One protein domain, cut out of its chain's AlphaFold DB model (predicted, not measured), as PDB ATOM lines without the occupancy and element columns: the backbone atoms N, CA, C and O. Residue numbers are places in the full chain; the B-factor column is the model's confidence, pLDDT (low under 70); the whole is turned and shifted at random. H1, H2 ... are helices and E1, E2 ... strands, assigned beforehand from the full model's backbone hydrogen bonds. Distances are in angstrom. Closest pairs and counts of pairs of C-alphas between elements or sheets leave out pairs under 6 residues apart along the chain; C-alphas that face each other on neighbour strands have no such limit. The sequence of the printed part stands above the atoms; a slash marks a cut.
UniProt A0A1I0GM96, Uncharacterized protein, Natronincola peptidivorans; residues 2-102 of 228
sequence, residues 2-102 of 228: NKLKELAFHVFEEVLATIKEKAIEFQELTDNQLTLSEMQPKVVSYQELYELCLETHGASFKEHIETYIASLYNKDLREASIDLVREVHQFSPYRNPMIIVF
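Overview. This is residues 2 to 102 of the 228 residues of an uncharacterized protein of Natronincola peptidivorans (UniProt A0A1I0GM96). A tiny sheet of two parallel strands, E1 and E2, sits between three clustered helices, H2, H3 and H4, and the first residues of a long helix, H1, which runs off as an arm. Residues 31 to 42 return from its far end to E1. The printed part has 101 residues, ordered H1 E1 H2 H3 H4 E2, mostly helix. It is loose, with radius of gyration of the C-alphas 17.8 A and spans 54 by 27 by 25 A.

Arrangement. E1, residues 43 to 45, and E2, residues 99 to 101, are parallel; N 44 and O 99, 2.9 A apart, are within hydrogen-bond range. Between these neighbours in the chain, making a strand-helix-strand unit, come H2, residues 46 to 57, H3, residues 59 to 71, and H4, residues 77 to 90. H1, residues 2 to 30, is apart from these helices; its closest C-alpha to E1 is Phe 9, 5.9 A from Val 43. H2 touches H4, closest C-alphas Tyr 50 and Val 88, 6.5 A. H3 and H4 form a helical hairpin, closest C-alphas Ile 69 and Leu 84, 7.1 A. In H1 to H4 every O i to N i+4 pair is within hydrogen-bond range.

Along the chain. H1 measures 41.8 A from C-alpha 2 (13.771, 10.869, 26.656); H2 16.3 A, H3 18.7 A, H4 20.0 A. E2 ends at C-alpha 101 (8.998, 7.520, 34.520).

Size, cuts and confidence. The farthest C-alphas, Asp 31 and Tyr 73, are 54.2 A apart. The printed part has no cut; H1 to E1 is a long link. No printed residue is under 70 in pLDDT.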
ATOM      1  N   ASN A   2      12.341  11.235  26.739       92.38
ATOM      2  CA  ASN A   2      13.771  10.869  26.656       92.38
ATOM      3  C   ASN A   2      14.683  11.604  27.645       92.38
ATOM      4  O   ASN A   2      15.323  10.951  28.451       92.38
ATOM      5  N   LYS A   3      14.628  12.943  27.694       93.94
ATOM      6  CA  LYS A   3      15.422  13.735  28.654       93.94
ATOM      7  C   LYS A   3      15.216  13.331  30.122       93.94
ATOM      8  O   LYS A   3      16.156  13.365  30.903       93.94
ATOM      9  N   LEU A   4      13.986  12.971  30.507       95.25
ATOM     10  CA  LEU A   4      13.688  12.522  31.874       95.25
ATOM     11  C   LEU A   4      14.269  11.128  32.128       95.25
ATOM     12  O   LEU A   4      14.819  10.887  33.194       95.25
ATOM     13  N   LYS A   5      14.168  10.231  31.139       97.00
ATOM     14  CA  LYS A   5      14.754   8.892  31.218       97.00
ATOM     15  C   LYS A   5      16.281   8.934  31.273       97.00
ATOM     16  O   LYS A   5      16.852   8.229  32.088       97.00
ATOM     17  N   GLU A   6      16.919   9.758  30.445       97.75
ATOM     18  CA  GLU A   6      18.375   9.964  30.430       97.75
ATOM     19  C   GLU A   6      18.870  10.463  31.789       97.75
ATOM     20  O   GLU A   6      19.774   9.876  32.373       97.75
ATOM     21  N   LEU A   7      18.216  11.489  32.345       97.94
ATOM     22  CA  LEU A   7      18.551  11.989  33.676       97.94
ATOM     23  C   LEU A   7      18.376  10.909  34.753       97.94
ATOM     24  O   LEU A   7      19.263  10.711  35.575       97.94
ATOM     25  N   ALA A   8      17.249  10.193  34.743       97.81
ATOM     26  CA  ALA A   8      17.003   9.115  35.696       97.81
ATOM     27  C   ALA A   8      18.013   7.966  35.551       97.81
ATOM     28  O   ALA A   8      18.386   7.359  36.549       97.81
ATOM     29  N   PHE A   9      18.469   7.680  34.329       98.06
ATOM     30  CA  PHE A   9      19.475   6.659  34.061       98.06
ATOM     31  C   PHE A   9      20.818   7.044  34.678       98.06
ATOM     32  O   PHE A   9      21.372   6.253  35.434       98.06
ATOM     33  N   HIS A  10      21.279   8.276  34.452       97.75
ATOM     34  CA  HIS A  10      22.514   8.778  35.058       97.75
ATOM     35  C   HIS A  10      22.458   8.778  36.587       97.75
ATOM     36  O   HIS A  10      23.388   8.311  37.235       97.75
ATOM     37  N   VAL A  11      21.339   9.210  37.178       96.88
ATOM     38  CA  VAL A  11      21.157   9.144  38.639       96.88
ATOM     39  C   VAL A  11      21.202   7.696  39.138       96.88
ATOM     40  O   VAL A  11      21.763   7.422  40.196       96.88
ATOM     41  N   PHE A  12      20.639   6.746  38.390       97.19
ATOM     42  CA  PHE A  12      20.703   5.334  38.759       97.19
ATOM     43  C   PHE A  12      22.151   4.811  38.701       97.19
ATOM     44  O   PHE A  12      22.598   4.152  39.639       97.19
ATOM     45  N   GLU A  13      22.917   5.155  37.663       96.25
ATOM     46  CA  GLU A  13      24.349   4.834  37.577       96.25
ATOM     47  C   GLU A  13      25.141   5.380  38.772       96.25
ATOM     48  O   GLU A  13      25.899   4.639  39.400       96.25
ATOM     49  N   GLU A  14      24.928   6.648  39.126       96.62
ATOM     50  CA  GLU A  14      25.588   7.295  40.266       96.62
ATOM     51  C   GLU A  14      25.259   6.599  41.593       96.62
ATOM     52  O   GLU A  14      26.146   6.367  42.420       96.62
ATOM     53  N   VAL A  15      23.999   6.204  41.793       95.56
ATOM     54  CA  VAL A  15      23.577   5.461  42.987       95.56
ATOM     55  C   VAL A  15      24.248   4.090  43.042       95.56
ATOM     56  O   VAL A  15      24.740   3.703  44.101       95.56
ATOM     57  N   LEU A  16      24.325   3.359  41.926       94.31
ATOM     58  CA  LEU A  16      25.013   2.064  41.886       94.31
ATOM     59  C   LEU A  16      26.517   2.202  42.149       94.31
ATOM     60  O   LEU A  16      27.082   1.388  42.883       94.31
ATOM     61  N   ALA A  17      27.156   3.241  41.609       94.06
ATOM     62  CA  ALA A  17      28.554   3.552  41.893       94.06
ATOM     63  C   ALA A  17      28.766   3.855  43.385       94.06
ATOM     64  O   ALA A  17      29.667   3.287  44.001       94.06
ATOM     65  N   THR A  18      27.878   4.654  43.982       95.69
ATOM     66  CA  THR A  18      27.909   4.987  45.415       95.69
ATOM     67  C   THR A  18      27.720   3.743  46.286       95.69
ATOM     68  O   THR A  18      28.447   3.547  47.256       95.69
ATOM     69  N   ILE A  19      26.777   2.859  45.942       93.81
ATOM     70  CA  ILE A  19      26.574   1.585  46.655       93.81
ATOM     71  C   ILE A  19      27.846   0.738  46.599       93.81
ATOM     72  O   ILE A  19      28.247   0.166  47.612       93.81
ATOM     73  N   LYS A  20      28.496   0.670  45.431       92.81
ATOM     74  CA  LYS A  20      29.739  -0.081  45.254       92.81
ATOM     75  C   LYS A  20      30.874   0.488  46.106       92.81
ATOM     76  O   LYS A  20      31.548  -0.279  46.785       92.81
ATOM     77  N   GLU A  21      31.056   1.804  46.104       94.44
ATOM     78  CA  GLU A  21      32.045   2.497  46.939       94.44
ATOM     79  C   GLU A  21      31.807   2.224  48.430       94.44
ATOM     80  O   GLU A  21      32.711   1.780  49.134       94.44
ATOM     81  N   LYS A  22      30.565   2.379  48.904       94.31
ATOM     82  CA  LYS A  22      30.212   2.144  50.312       94.31
ATOM     83  C   LYS A  22      30.356   0.688  50.733       94.31
ATOM     84  O   LYS A  22      30.712   0.419  51.878       94.31
ATOM     85  N   ALA A  23      30.106  -0.253  49.828       93.00
ATOM     86  CA  ALA A  23      30.369  -1.658  50.094       93.00
ATOM     87  C   ALA A  23      31.868  -1.929  50.268       93.00
ATOM     88  O   ALA A  23      32.225  -2.663  51.183       93.00
ATOM     89  N   ILE A  24      32.730  -1.324  49.440       92.06
ATOM     90  CA  ILE A  24      34.193  -1.443  49.564       92.06
ATOM     91  C   ILE A  24      34.656  -0.876  50.912       92.06
ATOM     92  O   ILE A  24      35.307  -1.589  51.669       92.06
ATOM     93  N   GLU A  25      34.235   0.343  51.266       94.06
ATOM     94  CA  GLU A  25      34.558   0.953  52.569       94.06
ATOM     95  C   GLU A  25      34.127   0.061  53.747       94.06
ATOM     96  O   GLU A  25      34.859  -0.116  54.719       94.06
ATOM     97  N   PHE A  26      32.935  -0.540  53.674       94.44
ATOM     98  CA  PHE A  26      32.448  -1.427  54.728       94.44
ATOM     99  C   PHE A  26      33.262  -2.725  54.838       94.44
ATOM    100  O   PHE A  26      33.499  -3.201  55.951       94.44
ATOM    101  N   GLN A  27      33.685  -3.310  53.712       93.50
ATOM    102  CA  GLN A  27      34.546  -4.497  53.713       93.50
ATOM    103  C   GLN A  27      35.882  -4.199  54.404       93.50
ATOM    104  O   GLN A  27      36.303  -4.974  55.258       93.50
ATOM    105  N   GLU A  28      36.499  -3.054  54.094       92.50
ATOM    106  CA  GLU A  28      37.761  -2.611  54.705       92.50
ATOM    107  C   GLU A  28      37.638  -2.382  56.218       92.50
ATOM    108  O   GLU A  28      38.576  -2.648  56.964       92.50
ATOM    109  N   LEU A  29      36.481  -1.908  56.688       94.94
ATOM    110  CA  LEU A  29      36.240  -1.638  58.109       94.94
ATOM    111  C   LEU A  29      35.901  -2.879  58.940       94.94
ATOM    112  O   LEU A  29      36.051  -2.848  60.162       94.94
ATOM    113  N   THR A  30      35.365  -3.929  58.317       93.94
ATOM    114  CA  THR A  30      34.782  -5.071  59.042       93.94
ATOM    115  C   THR A  30      35.486  -6.399  58.796       93.94
ATOM    116  O   THR A  30      35.083  -7.393  59.398       93.94
ATOM    117  N   ASP A  31      36.482  -6.435  57.905       89.31
ATOM    118  CA  ASP A  31      37.154  -7.651  57.424       89.31
ATOM    119  C   ASP A  31      36.184  -8.726  56.876       89.31
ATOM    120  O   ASP A  31      36.545  -9.891  56.698       89.31
ATOM    121  N   ASN A  32      34.935  -8.347  56.573       89.25
ATOM    122  CA  ASN A  32      33.935  -9.231  55.989       89.25
ATOM    123  C   ASN A  32      33.947  -9.131  54.466       89.25
ATOM    124  O   ASN A  32      33.942  -8.042  53.898       89.25
ATOM    125  N   GLN A  33      33.841 -10.274  53.789       83.50
ATOM    126  CA  GLN A  33      33.625 -10.302  52.345       83.50
ATOM    127  C   GLN A  33      32.144 -10.090  52.018       83.50
ATOM    128  O   GLN A  33      31.296 -10.924  52.330       83.50
ATOM    129  N   LEU A  34      31.839  -8.976  51.353       85.62
ATOM    130  CA  LEU A  34      30.516  -8.701  50.786       85.62
ATOM    131  C   LEU A  34      30.465  -9.112  49.313       85.62
ATOM    132  O   LEU A  34      31.327  -8.736  48.524       85.62
ATOM    133  N   THR A  35      29.408  -9.809  48.912       83.94
ATOM    134  CA  THR A  35      29.101 -10.028  47.496       83.94
ATOM    135  C   THR A  35      27.948  -9.121  47.098       83.94
ATOM    136  O   THR A  35      26.823  -9.302  47.559       83.94
ATOM    137  N   LEU A  36      28.228  -8.136  46.246       84.94
ATOM    138  CA  LEU A  36      27.187  -7.323  45.628       84.94
ATOM    139  C   LEU A  36      26.586  -8.065  44.435       84.94
ATOM    140  O   LEU A  36      27.315  -8.641  43.629       84.94
ATOM    141  N   SER A  37      25.264  -8.017  44.295       83.19
ATOM    142  CA  SER A  37      24.612  -8.453  43.060       83.19
ATOM    143  C   SER A  37      24.946  -7.488  41.924       83.19
ATOM    144  O   SER A  37      24.850  -6.271  42.093       83.19
ATOM    145  N   GLU A  38      25.299  -8.020  40.753       82.38
ATOM    146  CA  GLU A  38      25.450  -7.202  39.551       82.38
ATOM    147  C   GLU A  38      24.083  -6.675  39.114       82.38
ATOM    148  O   GLU A  38      23.192  -7.428  38.719       82.38
ATOM    149  N   MET A  39      23.916  -5.359  39.205       87.69
ATOM    150  CA  MET A  39      22.701  -4.665  38.806       87.69
ATOM    151  C   MET A  39      23.019  -3.742  37.642       87.69
ATOM    152  O   MET A  39      23.983  -2.985  37.688       87.69
ATOM    153  N   GLN A  40      22.193  -3.810  36.602       90.81
ATOM    154  CA  GLN A  40      22.291  -2.921  35.453       90.81
ATOM    155  C   GLN A  40      21.194  -1.858  35.552       90.81
ATOM    156  O   GLN A  40      20.037  -2.232  35.775       90.81
ATOM    157  N   PRO A  41      21.514  -0.564  35.378       94.12
ATOM    158  CA  PRO A  41      20.508   0.485  35.359       94.12
ATOM    159  C   PRO A  41      19.426   0.195  34.315       94.12
ATOM    160  O   PRO A  41      19.702  -0.003  33.128       94.12
ATOM    161  N   LYS A  42      18.166   0.191  34.750       96.19
ATOM    162  CA  LYS A  42      17.000   0.048  33.876       96.19
ATOM    163  C   LYS A  42      16.045   1.200  34.127       96.19
ATOM    164  O   LYS A  42      15.512   1.348  35.224       96.19
ATOM    165  N   VAL A  43      15.806   1.993  33.089       98.00
ATOM    166  CA  VAL A  43      14.843   3.094  33.124       98.00
ATOM    167  C   VAL A  43      13.876   2.944  31.963       98.00
ATOM    168  O   VAL A  43      14.295   2.846  30.808       98.00
ATOM    169  N   VAL A  44      12.586   2.939  32.271       98.06
ATOM    170  CA  VAL A  44      11.507   2.849  31.284       98.06
ATOM    171  C   VAL A  44      10.481   3.944  31.531       98.06
ATOM    172  O   VAL A  44      10.397   4.500  32.628       98.06
ATOM    173  N   SER A  45       9.694   4.272  30.520       98.38
ATOM    174  CA  SER A  45       8.485   5.062  30.698       98.38
ATOM    175  C   SER A  45       7.293   4.170  31.070       98.38
ATOM    176  O   SER A  45       7.348   2.949  30.921       98.38
ATOM    177  N   TYR A  46       6.204   4.768  31.558       98.25
ATOM    178  CA  TYR A  46       4.962   4.023  31.793       98.25
ATOM    179  C   TYR A  46       4.449   3.342  30.522       98.25
ATOM    180  O   TYR A  46       4.065   2.179  30.581       98.25
ATOM    181  N   GLN A  47       4.508   4.035  29.382       97.88
ATOM    182  CA  GLN A  47       4.137   3.467  28.088       97.88
ATOM    183  C   GLN A  47       4.924   2.190  27.775       97.88
ATOM    184  O   GLN A  47       4.322   1.156  27.522       97.88
ATOM    185  N   GLU A  48       6.256   2.240  27.867       98.25
ATOM    186  CA  GLU A  48       7.118   1.087  27.570       98.25
ATOM    187  C   GLU A  48       6.856  -0.086  28.523       98.25
ATOM    188  O   GLU A  48       6.901  -1.247  28.121       98.25
ATOM    189  N   LEU A  49       6.574   0.203  29.798       98.44
ATOM    190  CA  LEU A  49       6.201  -0.822  30.768       98.44
ATOM    191  C   LEU A  49       4.843  -1.452  30.423       98.44
ATOM    192  O   LEU A  49       4.703  -2.673  30.486       98.44
ATOM    193  N   TYR A  50       3.852  -0.630  30.081       98.25
ATOM    194  CA  TYR A  50       2.518  -1.090  29.713       98.25
ATOM    195  C   TYR A  50       2.564  -1.948  28.443       98.25
ATOM    196  O   TYR A  50       1.995  -3.036  28.426       98.25
ATOM    197  N   GLU A  51       3.283  -1.494  27.413       98.12
ATOM    198  CA  GLU A  51       3.502  -2.222  26.157       98.12
ATOM    199  C   GLU A  51       4.195  -3.565  26.411       98.12
ATOM    200  O   GLU A  51       3.685  -4.593  25.973       98.12
ATOM    201  N   LEU A  52       5.261  -3.598  27.220       97.94
ATOM    202  CA  LEU A  52       5.936  -4.845  27.602       97.94
ATOM    203  C   LEU A  52       4.981  -5.844  28.275       97.94
ATOM    204  O   LEU A  52       5.000  -7.039  27.970       97.94
ATOM    205  N   CYS A  53       4.152  -5.377  29.210       98.25
ATOM    206  CA  CYS A  53       3.195  -6.236  29.907       98.25
ATOM    207  C   CYS A  53       2.083  -6.719  28.966       98.25
ATOM    208  O   CYS A  53       1.695  -7.886  29.026       98.25
ATOM    209  N   LEU A  54       1.613  -5.853  28.064       98.06
ATOM    210  CA  LEU A  54       0.613  -6.189  27.057       98.06
ATOM    211  C   LEU A  54       1.141  -7.215  26.048       98.06
ATOM    212  O   LEU A  54       0.431  -8.161  25.729       98.06
ATOM    213  N   GLU A  55       2.376  -7.070  25.578       97.88
ATOM    214  CA  GLU A  55       3.025  -8.044  24.695       97.88
ATOM    215  C   GLU A  55       3.215  -9.401  25.383       97.88
ATOM    216  O   GLU A  55       3.050 -10.445  24.755       97.88
ATOM    217  N   THR A  56       3.523  -9.395  26.684       97.19
ATOM    218  CA  THR A  56       3.782 -10.620  27.456       97.19
ATOM    219  C   THR A  56       2.501 -11.395  27.778       97.19
ATOM    220  O   THR A  56       2.493 -12.622  27.706       97.19
ATOM    221  N   HIS A  57       1.422 -10.698  28.151       97.44
ATOM    222  CA  HIS A  57       0.213 -11.314  28.727       97.44
ATOM    223  C   HIS A  57      -1.052 -11.133  27.880       97.44
ATOM    224  O   HIS A  57      -2.065 -11.778  28.140       97.44
ATOM    225  N   GLY A  58      -1.027 -10.271  26.864       97.25
ATOM    226  CA  GLY A  58      -2.137 -10.066  25.937       97.25
ATOM    227  C   GLY A  58      -3.412  -9.524  26.594       97.25
ATOM    228  O   GLY A  58      -3.383  -8.652  27.465       97.25
ATOM    229  N   ALA A  59      -4.562 -10.030  26.137       96.88
ATOM    230  CA  ALA A  59      -5.881  -9.507  26.495       96.88
ATOM    231  C   ALA A  59      -6.195  -9.589  27.999       96.88
ATOM    232  O   ALA A  59      -6.782  -8.653  28.536       96.88
ATOM    233  N   SER A  60      -5.747 -10.640  28.695       97.19
ATOM    234  CA  SER A  60      -6.029 -10.808  30.127       97.19
ATOM    235  C   SER A  60      -5.395  -9.714  30.984       97.19
ATOM    236  O   SER A  60      -5.991  -9.281  31.966       97.19
ATOM    237  N   PHE A  61      -4.207  -9.226  30.608       98.25
ATOM    238  CA  PHE A  61      -3.590  -8.078  31.274       98.25
ATOM    239  C   PHE A  61      -4.410  -6.806  31.058       98.25
ATOM    240  O   PHE A  61      -4.686  -6.080  32.009       98.25
ATOM    241  N   LYS A  62      -4.847  -6.558  29.820       97.38
ATOM    242  CA  LYS A  62      -5.648  -5.375  29.497       97.38
ATOM    243  C   LYS A  62      -6.965  -5.348  30.282       97.38
ATOM    244  O   LYS A  62      -7.268  -4.338  30.910       97.38
ATOM    245  N   GLU A  63      -7.705  -6.455  30.295       97.75
ATOM    246  CA  GLU A  63      -8.972  -6.586  31.034       97.75
ATOM    247  C   GLU A  63      -8.783  -6.397  32.548       97.75
ATOM    248  O   GLU A  63      -9.584  -5.725  33.209       97.75
ATOM    249  N   HIS A  64      -7.693  -6.945  33.102       98.38
ATOM    250  CA  HIS A  64      -7.329  -6.750  34.505       98.38
ATOM    251  C   HIS A  64      -7.082  -5.276  34.822       98.38
ATOM    252  O   HIS A  64      -7.644  -4.751  35.781       98.38
ATOM    253  N   ILE A  65      -6.286  -4.588  34.001       97.88
ATOM    254  CA  ILE A  65      -5.972  -3.174  34.216       97.88
ATOM    255  C   ILE A  65      -7.215  -2.289  34.081       97.88
ATOM    256  O   ILE A  65      -7.413  -1.408  34.914       97.88
ATOM    257  N   GLU A  66      -8.089  -2.535  33.103       96.31
ATOM    258  CA  GLU A  66      -9.360  -1.807  32.972       96.31
ATOM    259  C   GLU A  66     -10.239  -1.974  34.226       96.31
ATOM    260  O   GLU A  66     -10.771  -0.993  34.758       96.31
ATOM    261  N   THR A  67     -10.317  -3.195  34.762       97.62
ATOM    262  CA  THR A  67     -11.033  -3.489  36.015       97.62
ATOM    263  C   THR A  67     -10.387  -2.793  37.214       97.62
ATOM    264  O   THR A  67     -11.079  -2.199  38.045       97.62
ATOM    265  N   TYR A  68      -9.056  -2.822  37.300       97.88
ATOM    266  CA  TYR A  68      -8.315  -2.175  38.376       97.88
ATOM    267  C   TYR A  68      -8.523  -0.661  38.365       97.88
ATOM    268  O   TYR A  68      -8.823  -0.081  39.405       97.88
ATOM    269  N   ILE A  69      -8.466  -0.021  37.195       96.50
ATOM    270  CA  ILE A  69      -8.728   1.414  37.047       96.50
ATOM    271  C   ILE A  69     -10.130   1.773  37.552       96.50
ATOM    272  O   ILE A  69     -10.280   2.745  38.295       96.50
ATOM    273  N   ALA A  70     -11.147   0.974  37.218       95.50
ATOM    274  CA  ALA A  70     -12.509   1.190  37.706       95.50
ATOM    275  C   ALA A  70     -12.605   1.128  39.243       95.50
ATOM    276  O   ALA A  70     -13.412   1.841  39.841       95.50
ATOM    277  N   SER A  71     -11.751   0.337  39.902       96.06
ATOM    278  CA  SER A  71     -11.694   0.258  41.369       96.06
ATOM    279  C   SER A  71     -11.113   1.514  42.041       96.06
ATOM    280  O   SER A  71     -11.357   1.741  43.227       96.06
ATOM    281  N   LEU A  72     -10.409   2.375  41.296       94.81
ATOM    282  CA  LEU A  72      -9.728   3.572  41.814       94.81
ATOM    283  C   LEU A  72     -10.612   4.835  41.852       94.81
ATOM    284  O   LEU A  72     -10.121   5.908  42.194       94.81
ATOM    285  N   TYR A  73     -11.905   4.738  41.524       89.12
ATOM    286  CA  TYR A  73     -12.794   5.882  41.250       89.12
ATOM    287  C   TYR A  73     -12.876   6.973  42.339       89.12
ATOM    288  O   TYR A  73     -13.120   8.132  42.016       89.12
ATOM    289  N   ASN A  74     -12.674   6.626  43.613       91.75
ATOM    290  CA  ASN A  74     -12.744   7.561  44.749       91.75
ATOM    291  C   ASN A  74     -11.370   8.023  45.264       91.75
ATOM    292  O   ASN A  74     -11.291   8.699  46.291       91.75
ATOM    293  N   LYS A  75     -10.281   7.625  44.606       95.12
ATOM    294  CA  LYS A  75      -8.920   7.900  45.065       95.12
ATOM    295  C   LYS A  75      -8.382   9.205  44.477       95.12
ATOM    296  O   LYS A  75      -8.750   9.601  43.373       95.12
ATOM    297  N   ASP A  76      -7.483   9.869  45.208       96.75
ATOM    298  CA  ASP A  76      -6.727  11.001  44.665       96.75
ATOM    299  C   ASP A  76      -6.001  10.564  43.387       96.75
ATOM    300  O   ASP A  76      -5.319   9.540  43.361       96.75
ATOM    301  N   LEU A  77      -6.140  11.346  42.317       96.00
ATOM    302  CA  LEU A  77      -5.654  10.965  40.991       96.00
ATOM    303  C   LEU A  77      -4.132  10.744  40.939       96.00
ATOM    304  O   LEU A  77      -3.652   9.969  40.109       96.00
ATOM    305  N   ARG A  78      -3.352  11.393  41.813       96.19
ATOM    306  CA  ARG A  78      -1.896  11.194  41.885       96.19
ATOM    307  C   ARG A  78      -1.575   9.855  42.519       96.19
ATOM    308  O   ARG A  78      -0.761   9.104  41.987       96.19
ATOM    309  N   GLU A  79      -2.248   9.538  43.619       97.25
ATOM    310  CA  GLU A  79      -2.094   8.253  44.295       97.25
ATOM    311  C   GLU A  79      -2.602   7.098  43.426       97.25
ATOM    312  O   GLU A  79      -1.923   6.084  43.298       97.25
ATOM    313  N   ALA A  80      -3.749   7.272  42.768       97.62
ATOM    314  CA  ALA A  80      -4.293   6.311  41.815       97.62
ATOM    315  C   ALA A  80      -3.340   6.075  40.632       97.62
ATOM    316  O   ALA A  80      -3.181   4.940  40.193       97.62
ATOM    317  N   SER A  81      -2.644   7.115  40.154       97.69
ATOM    318  CA  SER A  81      -1.619   6.956  39.113       97.69
ATOM    319  C   SER A  81      -0.453   6.092  39.602       97.69
ATOM    320  O   SER A  81      -0.032   5.190  38.887       97.69
ATOM    321  N   ILE A  82       0.047   6.325  40.823       97.94
ATOM    322  CA  ILE A  82       1.124   5.515  41.423       97.94
ATOM    323  C   ILE A  82       0.687   4.054  41.568       97.94
ATOM    324  O   ILE A  82       1.438   3.145  41.217       97.94
ATOM    325  N   ASP A  83      -0.522   3.831  42.071       97.94
ATOM    326  CA  ASP A  83      -1.064   2.492  42.267       97.94
ATOM    327  C   ASP A  83      -1.276   1.754  40.952       97.94
ATOM    328  O   ASP A  83      -0.973   0.568  40.874       97.94
ATOM    329  N   LEU A  84      -1.723   2.445  39.904       98.31
ATOM    330  CA  LEU A  84      -1.830   1.865  38.571       98.31
ATOM    331  C   LEU A  84      -0.457   1.476  38.008       98.31
ATOM    332  O   LEU A  84      -0.304   0.374  37.492       98.31
ATOM    333  N   VAL A  85       0.567   2.327  38.150       98.31
ATOM    334  CA  VAL A  85       1.935   1.966  37.730       98.31
ATOM    335  C   VAL A  85       2.447   0.741  38.495       98.31
ATOM    336  O   VAL A  85       3.065  -0.141  37.896       98.31
ATOM    337  N   ARG A  86       2.175   0.652  39.804       97.88
ATOM    338  CA  ARG A  86       2.526  -0.520  40.622       97.88
ATOM    339  C   ARG A  86       1.806  -1.775  40.157       97.88
ATOM    340  O   ARG A  86       2.445  -2.818  40.063       97.88
ATOM    341  N   GLU A  87       0.516  -1.669  39.868       98.25
ATOM    342  CA  GLU A  87      -0.291  -2.787  39.393       98.25
ATOM    343  C   GLU A  87       0.230  -3.302  38.053       98.25
ATOM    344  O   GLU A  87       0.517  -4.488  37.922       98.25
ATOM    345  N   VAL A  88       0.491  -2.407  37.096       98.25
ATOM    346  CA  VAL A  88       1.108  -2.771  35.814       98.25
ATOM    347  C   VAL A  88       2.469  -3.448  36.028       98.25
ATOM    348  O   VAL A  88       2.746  -4.484  35.430       98.25
ATOM    349  N   HIS A  89       3.312  -2.921  36.920       97.88
ATOM    350  CA  HIS A  89       4.625  -3.504  37.203       97.88
ATOM    351  C   HIS A  89       4.557  -4.952  37.733       97.88
ATOM    352  O   HIS A  89       5.477  -5.733  37.472       97.88
ATOM    353  N   GLN A  90       3.479  -5.364  38.415       97.12
ATOM    354  CA  GLN A  90       3.321  -6.761  38.858       97.12
ATOM    355  C   GLN A  90       3.345  -7.745  37.674       97.12
ATOM    356  O   GLN A  90       3.905  -8.841  37.790       97.12
ATOM    357  N   PHE A  91       2.859  -7.318  36.508       97.75
ATOM    358  CA  PHE A  91       2.860  -8.097  35.268       97.75
ATOM    359  C   PHE A  91       4.194  -8.052  34.510       97.75
ATOM    360  O   PHE A  91       4.409  -8.864  33.611       97.75
ATOM    361  N   SER A  92       5.126  -7.170  34.878       96.88
ATOM    362  CA  SER A  92       6.433  -7.077  34.215       96.88
ATOM    363  C   SER A  92       7.196  -8.409  34.292       96.88
ATOM    364  O   SER A  92       7.327  -8.964  35.378       96.88
ATOM    365  N   PRO A  93       7.776  -8.936  33.201       94.38
ATOM    366  CA  PRO A  93       8.683 -10.084  33.289       94.38
ATOM    367  C   PRO A  93      10.035  -9.717  33.929       94.38
ATOM    368  O   PRO A  93      10.779 -10.593  34.370       94.38
ATOM    369  N   TYR A  94      10.369  -8.424  34.000       93.88
ATOM    370  CA  TYR A  94      11.606  -7.931  34.599       93.88
ATOM    371  C   TYR A  94      11.445  -7.768  36.116       93.88
ATOM    372  O   TYR A  94      10.526  -7.092  36.579       93.88
ATOM    373  N   ARG A  95      12.340  -8.395  36.892       91.25
ATOM    374  CA  ARG A  95      12.287  -8.426  38.370       91.25
ATOM    375  C   ARG A  95      13.449  -7.726  39.069       91.25
ATOM    376  O   ARG A  95      13.410  -7.573  40.286       91.25
ATOM    377  N   ASN A  96      14.460  -7.292  38.321       91.50
ATOM    378  CA  ASN A  96      15.522  -6.465  38.884       91.50
ATOM    379  C   ASN A  96      15.012  -5.030  39.104       91.50
ATOM    380  O   ASN A  96      13.999  -4.640  38.517       91.50
ATOM    381  N   PRO A  97      15.699  -4.220  39.927       91.88
ATOM    382  CA  PRO A  97      15.287  -2.843  40.151       91.88
ATOM    383  C   PRO A  97      15.261  -2.021  38.862       91.88
ATOM    384  O   PRO A  97      16.151  -2.114  38.017       91.88
ATOM    385  N   MET A  98      14.225  -1.200  38.727       95.25
ATOM    386  CA  MET A  98      14.037  -0.312  37.589       95.25
ATOM    387  C   MET A  98      13.380   0.994  38.024       95.25
ATOM    388  O   MET A  98      12.606   1.025  38.981       95.25
ATOM    389  N   ILE A  99      13.655   2.067  37.290       97.69
ATOM    390  CA  ILE A  99      12.951   3.342  37.426       97.69
ATOM    391  C   ILE A  99      11.882   3.416  36.339       97.69
ATOM    392  O   ILE A  99      12.170   3.212  35.158       97.69
ATOM    393  N   ILE A 100      10.652   3.735  36.739       98.25
ATOM    394  CA  ILE A 100       9.525   3.946  35.829       98.25
ATOM    395  C   ILE A 100       9.176   5.433  35.842       98.25
ATOM    396  O   ILE A 100       8.843   5.991  36.887       98.25
ATOM    397  N   VAL A 101       9.259   6.084  34.684       98.19
ATOM    398  CA  VAL A 101       8.998   7.520  34.520       98.19
ATOM    399  C   VAL A 101       7.601   7.737  33.945       98.19
ATOM    400  O   VAL A 101       7.259   7.200  32.891       98.19
ATOM    401  N   PHE A 102       6.794   8.557  34.617       97.81
ATOM    402  CA  PHE A 102       5.416   8.852  34.222       97.81
ATOM    403  C   PHE A 102       4.963  10.228  34.730       97.81
ATOM    404  O   PHE A 102       5.668  10.884  35.498       97.81
TER     405      PHE A 102